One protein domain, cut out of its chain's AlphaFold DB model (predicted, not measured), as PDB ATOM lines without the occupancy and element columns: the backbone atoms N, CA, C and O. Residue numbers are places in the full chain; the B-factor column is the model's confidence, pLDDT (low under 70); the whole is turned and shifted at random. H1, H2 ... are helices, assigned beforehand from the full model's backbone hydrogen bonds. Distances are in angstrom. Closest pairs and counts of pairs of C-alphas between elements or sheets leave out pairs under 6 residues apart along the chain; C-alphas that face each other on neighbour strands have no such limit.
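What this domain is: This is residues 16 to 84 and 96 to 112 of the 242 residues of the protein "RING-CH-type domain-containing protein" of Coffea canephora (UniProt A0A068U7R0). A head made of two long loop stretches, residues 16 to 29 and 41 to 56, and the short helix H1 stands at one end, and the long helix H2 runs away from it as an arm that makes most of the length. A third helix, H3, slants back towards the first half of H2, and its residues 96 to 104 stick out free of the rest. The printed part has 86 residues with three named helices, in the order H1, H2, H3, and no named strand; its class is all helix. The whole is loose, with a radius of gyration of the C-alphas of 16.5 A, and spans 50 by 24 by 17 A.

Where its parts are: The printed part begins with Glu 16, whose C-alpha is at (21.628, -17.352, -0.181), and residues 16 to 29 hold no named element. H1 is residues 30 to 40, 15.3 A from first to last C-alpha, and begins with C-alpha 30 at (13.470, -17.529, -3.749). Residues 41 to 56 again hold no named element. H2, the longest helix, is residues 57 to 78 and measures 31.6 A; its C-alpha 57 is at (17.537, -10.437, -13.436). H3 is residues 96 to 110 and measures 20.4 A, ending with C-alpha 110 at (0.797, -17.163, -9.060).

How they stand to each other: H1 and H2 touch, and H2 does so with residues 59 to 64 alone. Their closest C-alphas are those of Val 38 and Val 60, 5.7 A apart. They run the same way at a steep tilt of 63 degrees. H2 and H3 are close but not clearly touching, with 1 pair of C-alphas within 8 A, those of Val 63 and Ile 109, 7.5 A apart. They run opposite ways at a steep tilt of 52 degrees. H1 and H3 are apart. In H1, H2 and H3 every O i to N i+4 pair is within hydrogen-bond range.

The domain as a whole: The two C-alphas farthest apart are those of Asn 23 and Gly 80, at 51.4 A, while those of Glu 16 and Trp 112, the first and last printed, are 17.5 A apart. The link from H1 to H2, 16 residues, is long. Residues 85 to 95 are cut out, and C-alphas 84 and 96 are 17.3 A apart across the cut, which lies in the link from H2 to H3. The mean pLDDT of the printed part is 80.4; residues 80 to 84 and 96 to 112 are under 70, and the mean over H3 is 66.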
ATOM      1  N   GLU A  16      20.788 -18.505  -0.453       89.25
ATOM      2  CA  GLU A  16      21.628 -17.352  -0.181       89.25
ATOM      3  C   GLU A  16      21.460 -16.311  -1.294       89.25
ATOM      4  O   GLU A  16      21.568 -16.644  -2.469       89.25
ATOM      5  N   LEU A  17      21.240 -15.038  -0.967       90.19
ATOM      6  CA  LEU A  17      21.089 -13.952  -1.949       90.19
ATOM      7  C   LEU A  17      22.351 -13.728  -2.804       90.19
ATOM      8  O   LEU A  17      22.274 -13.210  -3.922       90.19
ATOM      9  N   GLY A  18      23.523 -14.099  -2.282       89.00
ATOM     10  CA  GLY A  18      24.812 -13.859  -2.931       89.00
ATOM     11  C   GLY A  18      25.226 -12.383  -2.924       89.00
ATOM     12  O   GLY A  18      25.896 -11.934  -3.855       89.00
ATOM     13  N   CYS A  19      24.791 -11.622  -1.914       91.69
ATOM     14  CA  CYS A  19      25.256 -10.266  -1.604       91.69
ATOM     15  C   CYS A  19      26.219 -10.292  -0.392       91.69
ATOM     16  O   CYS A  19      26.566 -11.361   0.096       91.69
ATOM     17  N   ALA A  20      26.678  -9.135   0.102       90.88
ATOM     18  CA  ALA A  20      27.622  -9.064   1.228       90.88
ATOM     19  C   ALA A  20      26.961  -9.157   2.623       90.88
ATOM     20  O   ALA A  20      27.643  -9.013   3.643       90.88
ATOM     21  N   CYS A  21      25.641  -9.373   2.686       90.75
ATOM     22  CA  CYS A  21      24.940  -9.656   3.938       90.75
ATOM     23  C   CYS A  21      25.427 -10.985   4.539       90.75
ATOM     24  O   CYS A  21      25.851 -11.879   3.815       90.75
ATOM     25  N   LYS A  22      25.371 -11.116   5.869       86.75
ATOM     26  CA  LYS A  22      25.859 -12.300   6.595       86.75
ATOM     27  C   LYS A  22      24.725 -13.034   7.308       86.75
ATOM     28  O   LYS A  22      23.733 -12.413   7.693       86.75
ATOM     29  N   ASN A  23      24.941 -14.327   7.556       83.00
ATOM     30  CA  ASN A  23      24.067 -15.197   8.347       83.00
ATOM     31  C   ASN A  23      22.630 -15.209   7.789       83.00
ATOM     32  O   ASN A  23      22.431 -15.197   6.576       83.00
ATOM     33  N   ASP A  24      21.632 -15.193   8.668       81.25
ATOM     34  CA  ASP A  24      20.212 -15.282   8.319       81.25
ATOM     35  C   ASP A  24      19.732 -14.109   7.455       81.25
ATOM     36  O   ASP A  24      18.708 -14.203   6.791       81.25
ATOM     37  N   LEU A  25      20.490 -13.007   7.399       82.00
ATOM     38  CA  LEU A  25      20.163 -11.866   6.548       82.00
ATOM     39  C   LEU A  25      20.432 -12.136   5.061       82.00
ATOM     40  O   LEU A  25      19.901 -11.436   4.200       82.00
ATOM     41  N   ALA A  26      21.271 -13.129   4.759       84.56
ATOM     42  CA  ALA A  26      21.538 -13.571   3.398       84.56
ATOM     43  C   ALA A  26      20.621 -14.722   2.958       84.56
ATOM     44  O   ALA A  26      20.574 -14.994   1.762       84.56
ATOM     45  N   LEU A  27      19.899 -15.373   3.881       89.81
ATOM     46  CA  LEU A  27      19.102 -16.578   3.630       89.81
ATOM     47  C   LEU A  27      17.607 -16.266   3.545       89.81
ATOM     48  O   LEU A  27      16.999 -15.805   4.506       89.81
ATOM     49  N   VAL A  28      16.991 -16.549   2.401       89.00
ATOM     50  CA  VAL A  28      15.566 -16.278   2.151       89.00
ATOM     51  C   VAL A  28      14.993 -17.275   1.147       89.00
ATOM     52  O   VAL A  28      15.729 -17.845   0.348       89.00
ATOM     53  N   HIS A  29      13.674 -17.470   1.119       87.12
ATOM     54  CA  HIS A  29      13.043 -18.200   0.013       87.12
ATOM     55  C   HIS A  29      13.193 -17.428  -1.304       87.12
ATOM     56  O   HIS A  29      13.134 -16.193  -1.316       87.12
ATOM     57  N   TYR A  30      13.307 -18.146  -2.427       86.50
ATOM     58  CA  TYR A  30      13.470 -17.529  -3.749       86.50
ATOM     59  C   TYR A  30      12.324 -16.576  -4.096       86.50
ATOM     60  O   TYR A  30      12.563 -15.442  -4.505       86.50
ATOM     61  N   ALA A  31      11.083 -16.989  -3.832       84.81
ATOM     62  CA  ALA A  31       9.891 -16.160  -3.998       84.81
ATOM     63  C   ALA A  31       9.948 -14.862  -3.170       84.81
ATOM     64  O   ALA A  31       9.647 -13.774  -3.667       84.81
ATOM     65  N   CYS A  32      10.375 -14.957  -1.906       87.88
ATOM     66  CA  CYS A  32      10.501 -13.803  -1.016       87.88
ATOM     67  C   CYS A  32      11.575 -12.829  -1.507       87.88
ATOM     68  O   CYS A  32      11.328 -11.622  -1.546       87.88
ATOM     69  N   ALA A  33      12.730 -13.351  -1.926       90.31
ATOM     70  CA  ALA A  33      13.789 -12.559  -2.533       90.31
ATOM     71  C   ALA A  33      13.273 -11.840  -3.781       90.31
ATOM     72  O   ALA A  33      13.357 -10.618  -3.880       90.31
ATOM     73  N   LEU A  34      12.669 -12.584  -4.705       89.56
ATOM     74  CA  LEU A  34      12.175 -12.057  -5.967       89.56
ATOM     75  C   LEU A  34      11.157 -10.932  -5.756       89.56
ATOM     76  O   LEU A  34      11.274  -9.875  -6.376       89.56
ATOM     77  N   LYS A  35      10.217 -11.107  -4.818       89.81
ATOM     78  CA  LYS A  35       9.268 -10.059  -4.422       89.81
ATOM     79  C   LYS A  35       9.970  -8.804  -3.910       89.81
ATOM     80  O   LYS A  35       9.563  -7.696  -4.257       89.81
ATOM     81  N   TRP A  36      10.989  -8.977  -3.071       91.12
ATOM     82  CA  TRP A  36      11.760  -7.875  -2.506       91.12
ATOM     83  C   TRP A  36      12.443  -7.057  -3.614       91.12
ATOM     84  O   TRP A  36      12.200  -5.854  -3.719       91.12
ATOM     85  N   PHE A  37      13.179  -7.710  -4.520       92.25
ATOM     86  CA  PHE A  37      13.857  -7.032  -5.635       92.25
ATOM     87  C   PHE A  37      12.889  -6.403  -6.646       92.25
ATOM     88  O   PHE A  37      13.176  -5.328  -7.166       92.25
ATOM     89  N   VAL A  38      11.738  -7.029  -6.920       90.69
ATOM     90  CA  VAL A  38      10.697  -6.450  -7.792       90.69
ATOM     91  C   VAL A  38      10.129  -5.168  -7.186       90.69
ATOM     92  O   VAL A  38      10.007  -4.170  -7.889       90.69
ATOM     93  N   ASN A  39       9.827  -5.168  -5.884       87.88
ATOM     94  CA  ASN A  39       9.303  -3.987  -5.194       87.88
ATOM     95  C   ASN A  39      10.352  -2.872  -5.076       87.88
ATOM     96  O   ASN A  39      10.002  -1.696  -5.057       87.88
ATOM     97  N   HIS A  40      11.627  -3.240  -4.966       88.44
ATOM     98  CA  HIS A  40      12.734  -2.292  -4.923       88.44
ATOM     99  C   HIS A  40      13.113  -1.762  -6.323       88.44
ATOM    100  O   HIS A  40      13.614  -0.650  -6.451       88.44
ATOM    101  N   GLY A  41      12.864  -2.530  -7.389       85.75
ATOM    102  CA  GLY A  41      13.168  -2.145  -8.774       85.75
ATOM    103  C   GLY A  41      14.652  -2.250  -9.157       85.75
ATOM    104  O   GLY A  41      15.053  -1.783 -10.220       85.75
ATOM    105  N   SER A  42      15.478  -2.868  -8.315       87.12
ATOM    106  CA  SER A  42      16.913  -3.068  -8.540       87.12
ATOM    107  C   SER A  42      17.347  -4.390  -7.926       87.12
ATOM    108  O   SER A  42      16.803  -4.759  -6.894       87.12
ATOM    109  N   THR A  43      18.335  -5.071  -8.522       89.75
ATOM    110  CA  THR A  43      18.974  -6.294  -7.987       89.75
ATOM    111  C   THR A  43      20.083  -6.006  -6.964       89.75
ATOM    112  O   THR A  43      20.772  -6.917  -6.497       89.75
ATOM    113  N   VAL A  44      20.281  -4.735  -6.610       91.44
ATOM    114  CA  VAL A  44      21.214  -4.306  -5.566       91.44
ATOM    115  C   VAL A  44      20.552  -4.450  -4.200       91.44
ATOM    116  O   VAL A  44      19.448  -3.956  -3.987       91.44
ATOM    117  N   CYS A  45      21.235  -5.120  -3.271       92.38
ATOM    118  CA  CYS A  45      20.791  -5.266  -1.892       92.38
ATOM    119  C   CYS A  45      20.771  -3.904  -1.172       92.38
ATOM    120  O   CYS A  45      21.796  -3.227  -1.139       92.38
ATOM    121  N   GLU A  46      19.653  -3.524  -0.542       91.75
ATOM    122  CA  GLU A  46      19.518  -2.227   0.149       91.75
ATOM    123  C   GLU A  46      20.333  -2.156   1.443       91.75
ATOM    124  O   GLU A  46      20.704  -1.082   1.901       91.75
ATOM    125  N   ILE A  47      20.634  -3.318   2.023       90.56
ATOM    126  CA  ILE A  47      21.318  -3.424   3.310       90.56
ATOM    127  C   ILE A  47      22.826  -3.256   3.128       90.56
ATOM    128  O   ILE A  47      23.467  -2.515   3.868       90.56
ATOM    129  N   CYS A  48      23.408  -3.963   2.156       91.44
ATOM    130  CA  CYS A  48      24.859  -3.996   1.958       91.44
ATOM    131  C   CYS A  48      25.338  -3.296   0.679       91.44
ATOM    132  O   CYS A  48      26.539  -3.275   0.420       91.44
ATOM    133  N   GLY A  49      24.434  -2.779  -0.158       91.25
ATOM    134  CA  GLY A  49      24.769  -2.086  -1.409       91.25
ATOM    135  C   GLY A  49      25.375  -2.970  -2.506       91.25
ATOM    136  O   GLY A  49      25.750  -2.468  -3.562       91.25
ATOM    137  N   CYS A  50      25.481  -4.283  -2.289       91.94
ATOM    138  CA  CYS A  50      26.057  -5.220  -3.252       91.94
ATOM    139  C   CYS A  50      24.973  -5.869  -4.121       91.94
ATOM    140  O   CYS A  50      23.871  -6.145  -3.646       91.94
ATOM    141  N   VAL A  51      25.296  -6.172  -5.381       91.38
ATOM    142  CA  VAL A  51      24.394  -6.908  -6.283       91.38
ATOM    143  C   VAL A  51      24.185  -8.331  -5.764       91.38
ATOM    144  O   VAL A  51      25.155  -9.045  -5.508       91.38
ATOM    145  N   ALA A  52      22.927  -8.747  -5.633       93.50
ATOM    146  CA  ALA A  52      22.576 -10.119  -5.296       93.50
ATOM    147  C   ALA A  52      22.778 -11.028  -6.514       93.50
ATOM    148  O   ALA A  52      22.097 -10.887  -7.531       93.50
ATOM    149  N   LYS A  53      23.742 -11.945  -6.425       90.31
ATOM    150  CA  LYS A  53      24.157 -12.795  -7.552       90.31
ATOM    151  C   LYS A  53      23.190 -13.936  -7.847       90.31
ATOM    152  O   LYS A  53      23.095 -14.370  -8.991       90.31
ATOM    153  N   ASN A  54      22.473 -14.409  -6.831       89.69
ATOM    154  CA  ASN A  54      21.678 -15.630  -6.940       89.69
ATOM    155  C   ASN A  54      20.222 -15.362  -7.351       89.69
ATOM    156  O   ASN A  54      19.429 -16.295  -7.459       89.69
ATOM    157  N   ILE A  55      19.876 -14.101  -7.632       88.94
ATOM    158  CA  ILE A  55      18.577 -13.715  -8.182       88.94
ATOM    159  C   ILE A  55      18.734 -13.362  -9.652       88.94
ATOM    160  O   ILE A  55      19.445 -12.427 -10.028       88.94
ATOM    161  N   LYS A  56      18.038 -14.113 -10.506       87.81
ATOM    162  CA  LYS A  56      18.102 -13.915 -11.951       87.81
ATOM    163  C   LYS A  56      17.385 -12.620 -12.322       87.81
ATOM    164  O   LYS A  56      16.173 -12.492 -12.156       87.81
ATOM    165  N   ALA A  57      18.115 -11.680 -12.922       86.88
ATOM    166  CA  ALA A  57      17.537 -10.437 -13.436       86.88
ATOM    167  C   ALA A  57      16.420 -10.687 -14.472       86.88
ATOM    168  O   ALA A  57      15.486  -9.893 -14.582       86.88
ATOM    169  N   SER A  58      16.478 -11.810 -15.202       86.50
ATOM    170  CA  SER A  58      15.413 -12.237 -16.113       86.50
ATOM    171  C   SER A  58      14.088 -12.470 -15.399       86.50
ATOM    172  O   SER A  58      13.045 -12.126 -15.943       86.50
ATOM    173  N   ASP A  59      14.121 -13.035 -14.195       86.38
ATOM    174  CA  ASP A  59      12.912 -13.377 -13.450       86.38
ATOM    175  C   ASP A  59      12.303 -12.111 -12.859       86.38
ATOM    176  O   ASP A  59      11.112 -11.875 -13.039       86.38
ATOM    177  N   VAL A  60      13.131 -11.217 -12.303       88.12
ATOM    178  CA  VAL A  60      12.699  -9.877 -11.862       88.12
ATOM    179  C   VAL A  60      12.028  -9.125 -13.018       88.12
ATOM    180  O   VAL A  60      10.920  -8.611 -12.871       88.12
ATOM    181  N   LYS A  61      12.657  -9.114 -14.202       88.31
ATOM    182  CA  LYS A  61      12.112  -8.456 -15.398       88.31
ATOM    183  C   LYS A  61      10.795  -9.081 -15.859       88.31
ATOM    184  O   LYS A  61       9.885  -8.344 -16.230       88.31
ATOM    185  N   LYS A  62      10.677 -10.413 -15.835       87.38
ATOM    186  CA  LYS A  62       9.431 -11.116 -16.181       87.38
ATOM    187  C   LYS A  62       8.284 -10.697 -15.262       87.38
ATOM    188  O   LYS A  62       7.230 -10.344 -15.781       87.38
ATOM    189  N   VAL A  63       8.496 -10.661 -13.939       85.25
ATOM    190  CA  VAL A  63       7.452 -10.205 -12.999       85.25
ATOM    191  C   VAL A  63       7.070  -8.758 -13.274       85.25
ATOM    192  O   VAL A  63       5.889  -8.457 -13.388       85.25
ATOM    193  N   ILE A  64       8.051  -7.863 -13.422       86.81
ATOM    194  CA  ILE A  64       7.782  -6.440 -13.672       86.81
ATOM    195  C   ILE A  64       6.977  -6.251 -14.961       86.81
ATOM    196  O   ILE A  64       6.025  -5.475 -14.982       86.81
ATOM    197  N   ASN A  65       7.334  -6.960 -16.032       85.38
ATOM    198  CA  ASN A  65       6.597  -6.891 -17.291       85.38
ATOM    199  C   ASN A  65       5.164  -7.406 -17.132       85.38
ATOM    200  O   ASN A  65       4.234  -6.733 -17.562       85.38
ATOM    201  N   ALA A  66       4.977  -8.538 -16.453       81.62
ATOM    202  CA  ALA A  66       3.648  -9.084 -16.203       81.62
ATOM    203  C   ALA A  66       2.772  -8.150 -15.350       81.62
ATOM    204  O   ALA A  66       1.577  -8.016 -15.608       81.62
ATOM    205  N   LEU A  67       3.357  -7.465 -14.359       83.50
ATOM    206  CA  LEU A  67       2.654  -6.457 -13.561       83.50
ATOM    207  C   LEU A  67       2.207  -5.274 -14.425       83.50
ATOM    208  O   LEU A  67       1.043  -4.889 -14.365       83.50
ATOM    209  N   LYS A  68       3.086  -4.761 -15.293       85.19
ATOM    210  CA  LYS A  68       2.746  -3.683 -16.238       85.19
ATOM    211  C   LYS A  68       1.655  -4.091 -17.220       85.19
ATOM    212  O   LYS A  68       0.755  -3.308 -17.504       85.19
ATOM    213  N   GLU A  69       1.717  -5.314 -17.739       82.88
ATOM    214  CA  GLU A  69       0.674  -5.858 -18.613       82.88
ATOM    215  C   GLU A  69      -0.670  -5.949 -17.880       82.88
ATOM    216  O   GLU A  69      -1.706  -5.593 -18.444       82.88
ATOM    217  N   ASN A  70      -0.664  -6.363 -16.608       78.44
ATOM    218  CA  ASN A  70      -1.867  -6.411 -15.782       78.44
ATOM    219  C   ASN A  70      -2.443  -5.012 -15.512       78.44
ATOM    220  O   ASN A  70      -3.647  -4.810 -15.652       78.44
ATOM    221  N   GLU A  71      -1.597  -4.038 -15.180       83.31
ATOM    222  CA  GLU A  71      -1.996  -2.640 -14.989       83.31
ATOM    223  C   GLU A  71      -2.604  -2.056 -16.269       83.31
ATOM    224  O   GLU A  71      -3.720  -1.539 -16.230       83.31
ATOM    225  N   ALA A  72      -1.951  -2.253 -17.416       80.06
ATOM    226  CA  ALA A  72      -2.453  -1.803 -18.713       80.06
ATOM    227  C   ALA A  72      -3.787  -2.470 -19.096       80.06
ATOM    228  O   ALA A  72      -4.641  -1.844 -19.726       80.06
ATOM    229  N   LEU A  73      -3.991  -3.741 -18.730       77.06
ATOM    230  CA  LEU A  73      -5.281  -4.415 -18.896       77.06
ATOM    231  C   LEU A  73      -6.357  -3.786 -18.003       77.06
ATOM    232  O   LEU A  73      -7.459  -3.522 -18.482       77.06
ATOM    233  N   ARG A  74      -6.036  -3.501 -16.737       73.44
ATOM    234  CA  ARG A  74      -6.968  -2.897 -15.771       73.44
ATOM    235  C   ARG A  74      -7.394  -1.488 -16.171       73.44
ATOM    236  O   ARG A  74      -8.584  -1.190 -16.125       73.44
ATOM    237  N   GLU A  75      -6.452  -0.639 -16.577       73.69
ATOM    238  CA  GLU A  75      -6.738   0.730 -17.034       73.69
ATOM    239  C   GLU A  75      -7.667   0.734 -18.246       73.69
ATOM    240  O   GLU A  75      -8.594   1.532 -18.345       73.69
ATOM    241  N   ARG A  76      -7.479  -0.226 -19.144       71.44
ATOM    242  CA  ARG A  76      -8.301  -0.353 -20.338       71.44
ATOM    243  C   ARG A  76      -9.723  -0.807 -20.047       71.44
ATOM    244  O   ARG A  76     -10.664  -0.239 -20.591       71.44
ATOM    245  N   THR A  77      -9.883  -1.773 -19.141       70.38
ATOM    246  CA  THR A  77     -11.205  -2.156 -18.631       70.38
ATOM    247  C   THR A  77     -11.892  -0.980 -17.932       70.38
ATOM    248  O   THR A  77     -13.100  -0.819 -18.078       70.38
ATOM    249  N   ALA A  78     -11.142  -0.133 -17.218       71.94
ATOM    250  CA  ALA A  78     -11.687   1.054 -16.559       71.94
ATOM    251  C   ALA A  78     -12.134   2.148 -17.548       71.94
ATOM    252  O   ALA A  78     -13.116   2.836 -17.285       71.94
ATOM    253  N   ASN A  79     -11.461   2.274 -18.695       76.69
ATOM    254  CA  ASN A  79     -11.776   3.273 -19.722       76.69
ATOM    255  C   ASN A  79     -12.875   2.829 -20.710       76.69
ATOM    256  O   ASN A  79     -13.225   3.590 -21.607       76.69
ATOM    257  N   GLY A  80     -13.428   1.618 -20.563       60.75
ATOM    258  CA  GLY A  80     -14.453   1.086 -21.472       60.75
ATOM    259  C   GLY A  80     -13.938   0.778 -22.885       60.75
ATOM    260  O   GLY A  80     -14.733   0.538 -23.792       60.75
ATOM    261  N   GLU A  81     -12.618   0.773 -23.071       50.97
ATOM    262  CA  GLU A  81     -11.959   0.512 -24.346       50.97
ATOM    263  C   GLU A  81     -11.858  -1.015 -24.558       50.97
ATOM    264  O   GLU A  81     -11.423  -1.737 -23.649       50.97
ATOM    265  N   PRO A  82     -12.229  -1.560 -25.728       58.81
ATOM    266  CA  PRO A  82     -12.000  -2.970 -26.017       58.81
ATOM    267  C   PRO A  82     -10.494  -3.283 -26.011       58.81
ATOM    268  O   PRO A  82      -9.649  -2.458 -26.357       58.81
ATOM    269  N   ILE A  83     -10.144  -4.495 -25.574       54.16
ATOM    270  CA  ILE A  83      -8.758  -4.964 -25.436       54.16
ATOM    271  C   ILE A  83      -8.006  -4.781 -26.781       54.16
ATOM    272  O   ILE A  83      -8.531  -5.209 -27.806       54.16
ATOM    273  N   PRO A  84      -6.800  -4.173 -26.845       46.72
ATOM    274  CA  PRO A  84      -6.123  -3.818 -28.068       46.72
ATOM    275  C   PRO A  84      -5.522  -5.093 -28.624       46.72
ATOM    276  O   PRO A  84      -4.868  -5.877 -27.928       46.72
ATOM    277  N   ASP A  96     -11.509 -19.292 -26.462       69.38
ATOM    278  CA  ASP A  96     -11.236 -20.151 -25.311       69.38
ATOM    279  C   ASP A  96      -9.753 -20.528 -25.204       69.38
ATOM    280  O   ASP A  96      -9.215 -20.599 -24.095       69.38
ATOM    281  N   ALA A  97      -9.046 -20.662 -26.331       69.12
ATOM    282  CA  ALA A  97      -7.604 -20.911 -26.355       69.12
ATOM    283  C   ALA A  97      -6.807 -19.694 -25.858       69.12
ATOM    284  O   ALA A  97      -5.847 -19.841 -25.100       69.12
ATOM    285  N   VAL A  98      -7.230 -18.477 -26.217       69.62
ATOM    286  CA  VAL A  98      -6.604 -17.236 -25.723       69.62
ATOM    287  C   VAL A  98      -6.825 -17.087 -24.219       69.62
ATOM    288  O   VAL A  98      -5.882 -16.822 -23.466       69.62
ATOM    289  N   ALA A  99      -8.054 -17.328 -23.762       68.38
ATOM    290  CA  ALA A  99      -8.380 -17.300 -22.345       68.38
ATOM    291  C   ALA A  99      -7.623 -18.394 -21.564       68.38
ATOM    292  O   ALA A  99      -7.221 -18.167 -20.421       68.38
ATOM    293  N   ALA A 100      -7.377 -19.564 -22.161       66.62
ATOM    294  CA  ALA A 100      -6.556 -20.622 -21.573       66.62
ATOM    295  C   ALA A 100      -5.084 -20.200 -21.420       66.62
ATOM    296  O   ALA A 100      -4.525 -20.353 -20.335       66.62
ATOM    297  N   ILE A 101      -4.479 -19.587 -22.443       69.19
ATOM    298  CA  ILE A 101      -3.089 -19.096 -22.386       69.19
ATOM    299  C   ILE A 101      -2.931 -18.013 -21.313       69.19
ATOM    300  O   ILE A 101      -1.964 -18.025 -20.548       69.19
ATOM    301  N   GLN A 102      -3.887 -17.088 -21.221       69.12
ATOM    302  CA  GLN A 102      -3.849 -16.028 -20.215       69.12
ATOM    303  C   GLN A 102      -3.982 -16.591 -18.795       69.12
ATOM    304  O   GLN A 102      -3.225 -16.201 -17.904       69.12
ATOM    305  N   ARG A 103      -4.888 -17.556 -18.583       66.56
ATOM    306  CA  ARG A 103      -4.985 -18.292 -17.314       66.56
ATOM    307  C   ARG A 103      -3.694 -19.038 -16.999       66.56
ATOM    308  O   ARG A 103      -3.252 -18.998 -15.857       66.56
ATOM    309  N   GLN A 104      -3.059 -19.646 -17.997       66.31
ATOM    310  CA  GLN A 104      -1.806 -20.370 -17.821       66.31
ATOM    311  C   GLN A 104      -0.670 -19.439 -17.383       66.31
ATOM    312  O   GLN A 104      -0.016 -19.713 -16.381       66.31
ATOM    313  N   ARG A 105      -0.501 -18.278 -18.026       59.97
ATOM    314  CA  ARG A 105       0.490 -17.266 -17.615       59.97
ATOM    315  C   ARG A 105       0.251 -16.740 -16.203       59.97
ATOM    316  O   ARG A 105       1.188 -16.637 -15.418       59.97
ATOM    317  N   LEU A 106      -1.000 -16.435 -15.860       58.62
ATOM    318  CA  LEU A 106      -1.355 -15.996 -14.509       58.62
ATOM    319  C   LEU A 106      -1.129 -17.104 -13.474       58.62
ATOM    320  O   LEU A 106      -0.682 -16.806 -12.370       58.62
ATOM    321  N   SER A 107      -1.366 -18.368 -13.841       64.62
ATOM    322  CA  SER A 107      -1.074 -19.521 -12.986       64.62
ATOM    323  C   SER A 107       0.432 -19.680 -12.750       64.62
ATOM    324  O   SER A 107       0.848 -19.776 -11.598       64.62
ATOM    325  N   GLU A 108       1.253 -19.556 -13.799       65.25
ATOM    326  CA  GLU A 108       2.720 -19.588 -13.729       65.25
ATOM    327  C   GLU A 108       3.261 -18.496 -12.799       65.25
ATOM    328  O   GLU A 108       4.148 -18.763 -11.997       65.25
ATOM    329  N   ILE A 109       2.700 -17.284 -12.854       64.31
ATOM    330  CA  ILE A 109       3.096 -16.165 -11.983       64.31
ATOM    331  C   ILE A 109       2.576 -16.361 -10.555       64.31
ATOM    332  O   ILE A 109       3.268 -16.029  -9.595       64.31
ATOM    333  N   SER A 110       1.368 -16.901 -10.386       63.31
ATOM    334  CA  SER A 110       0.797 -17.163  -9.060       63.31
ATOM    335  C   SER A 110       1.574 -18.235  -8.296       63.31
ATOM    336  O   SER A 110       1.716 -18.117  -7.082       63.31
ATOM    337  N   LEU A 111       2.163 -19.208  -9.003       65.38
ATOM    338  CA  LEU A 111       3.064 -20.208  -8.424       65.38
ATOM    339  C   LEU A 111       4.305 -19.568  -7.793       65.38
ATOM    340  O   LEU A 111       4.901 -20.144  -6.895       65.38
ATOM    341  N   TRP A 112       4.674 -18.348  -8.197       67.50
ATOM    342  CA  TRP A 112       5.813 -17.643  -7.606       67.50
ATOM    343  C   TRP A 112       5.462 -17.030  -6.244       67.50
ATOM    344  O   TRP A 112       6.355 -16.559  -5.545       67.50
TER     345      TRP A 112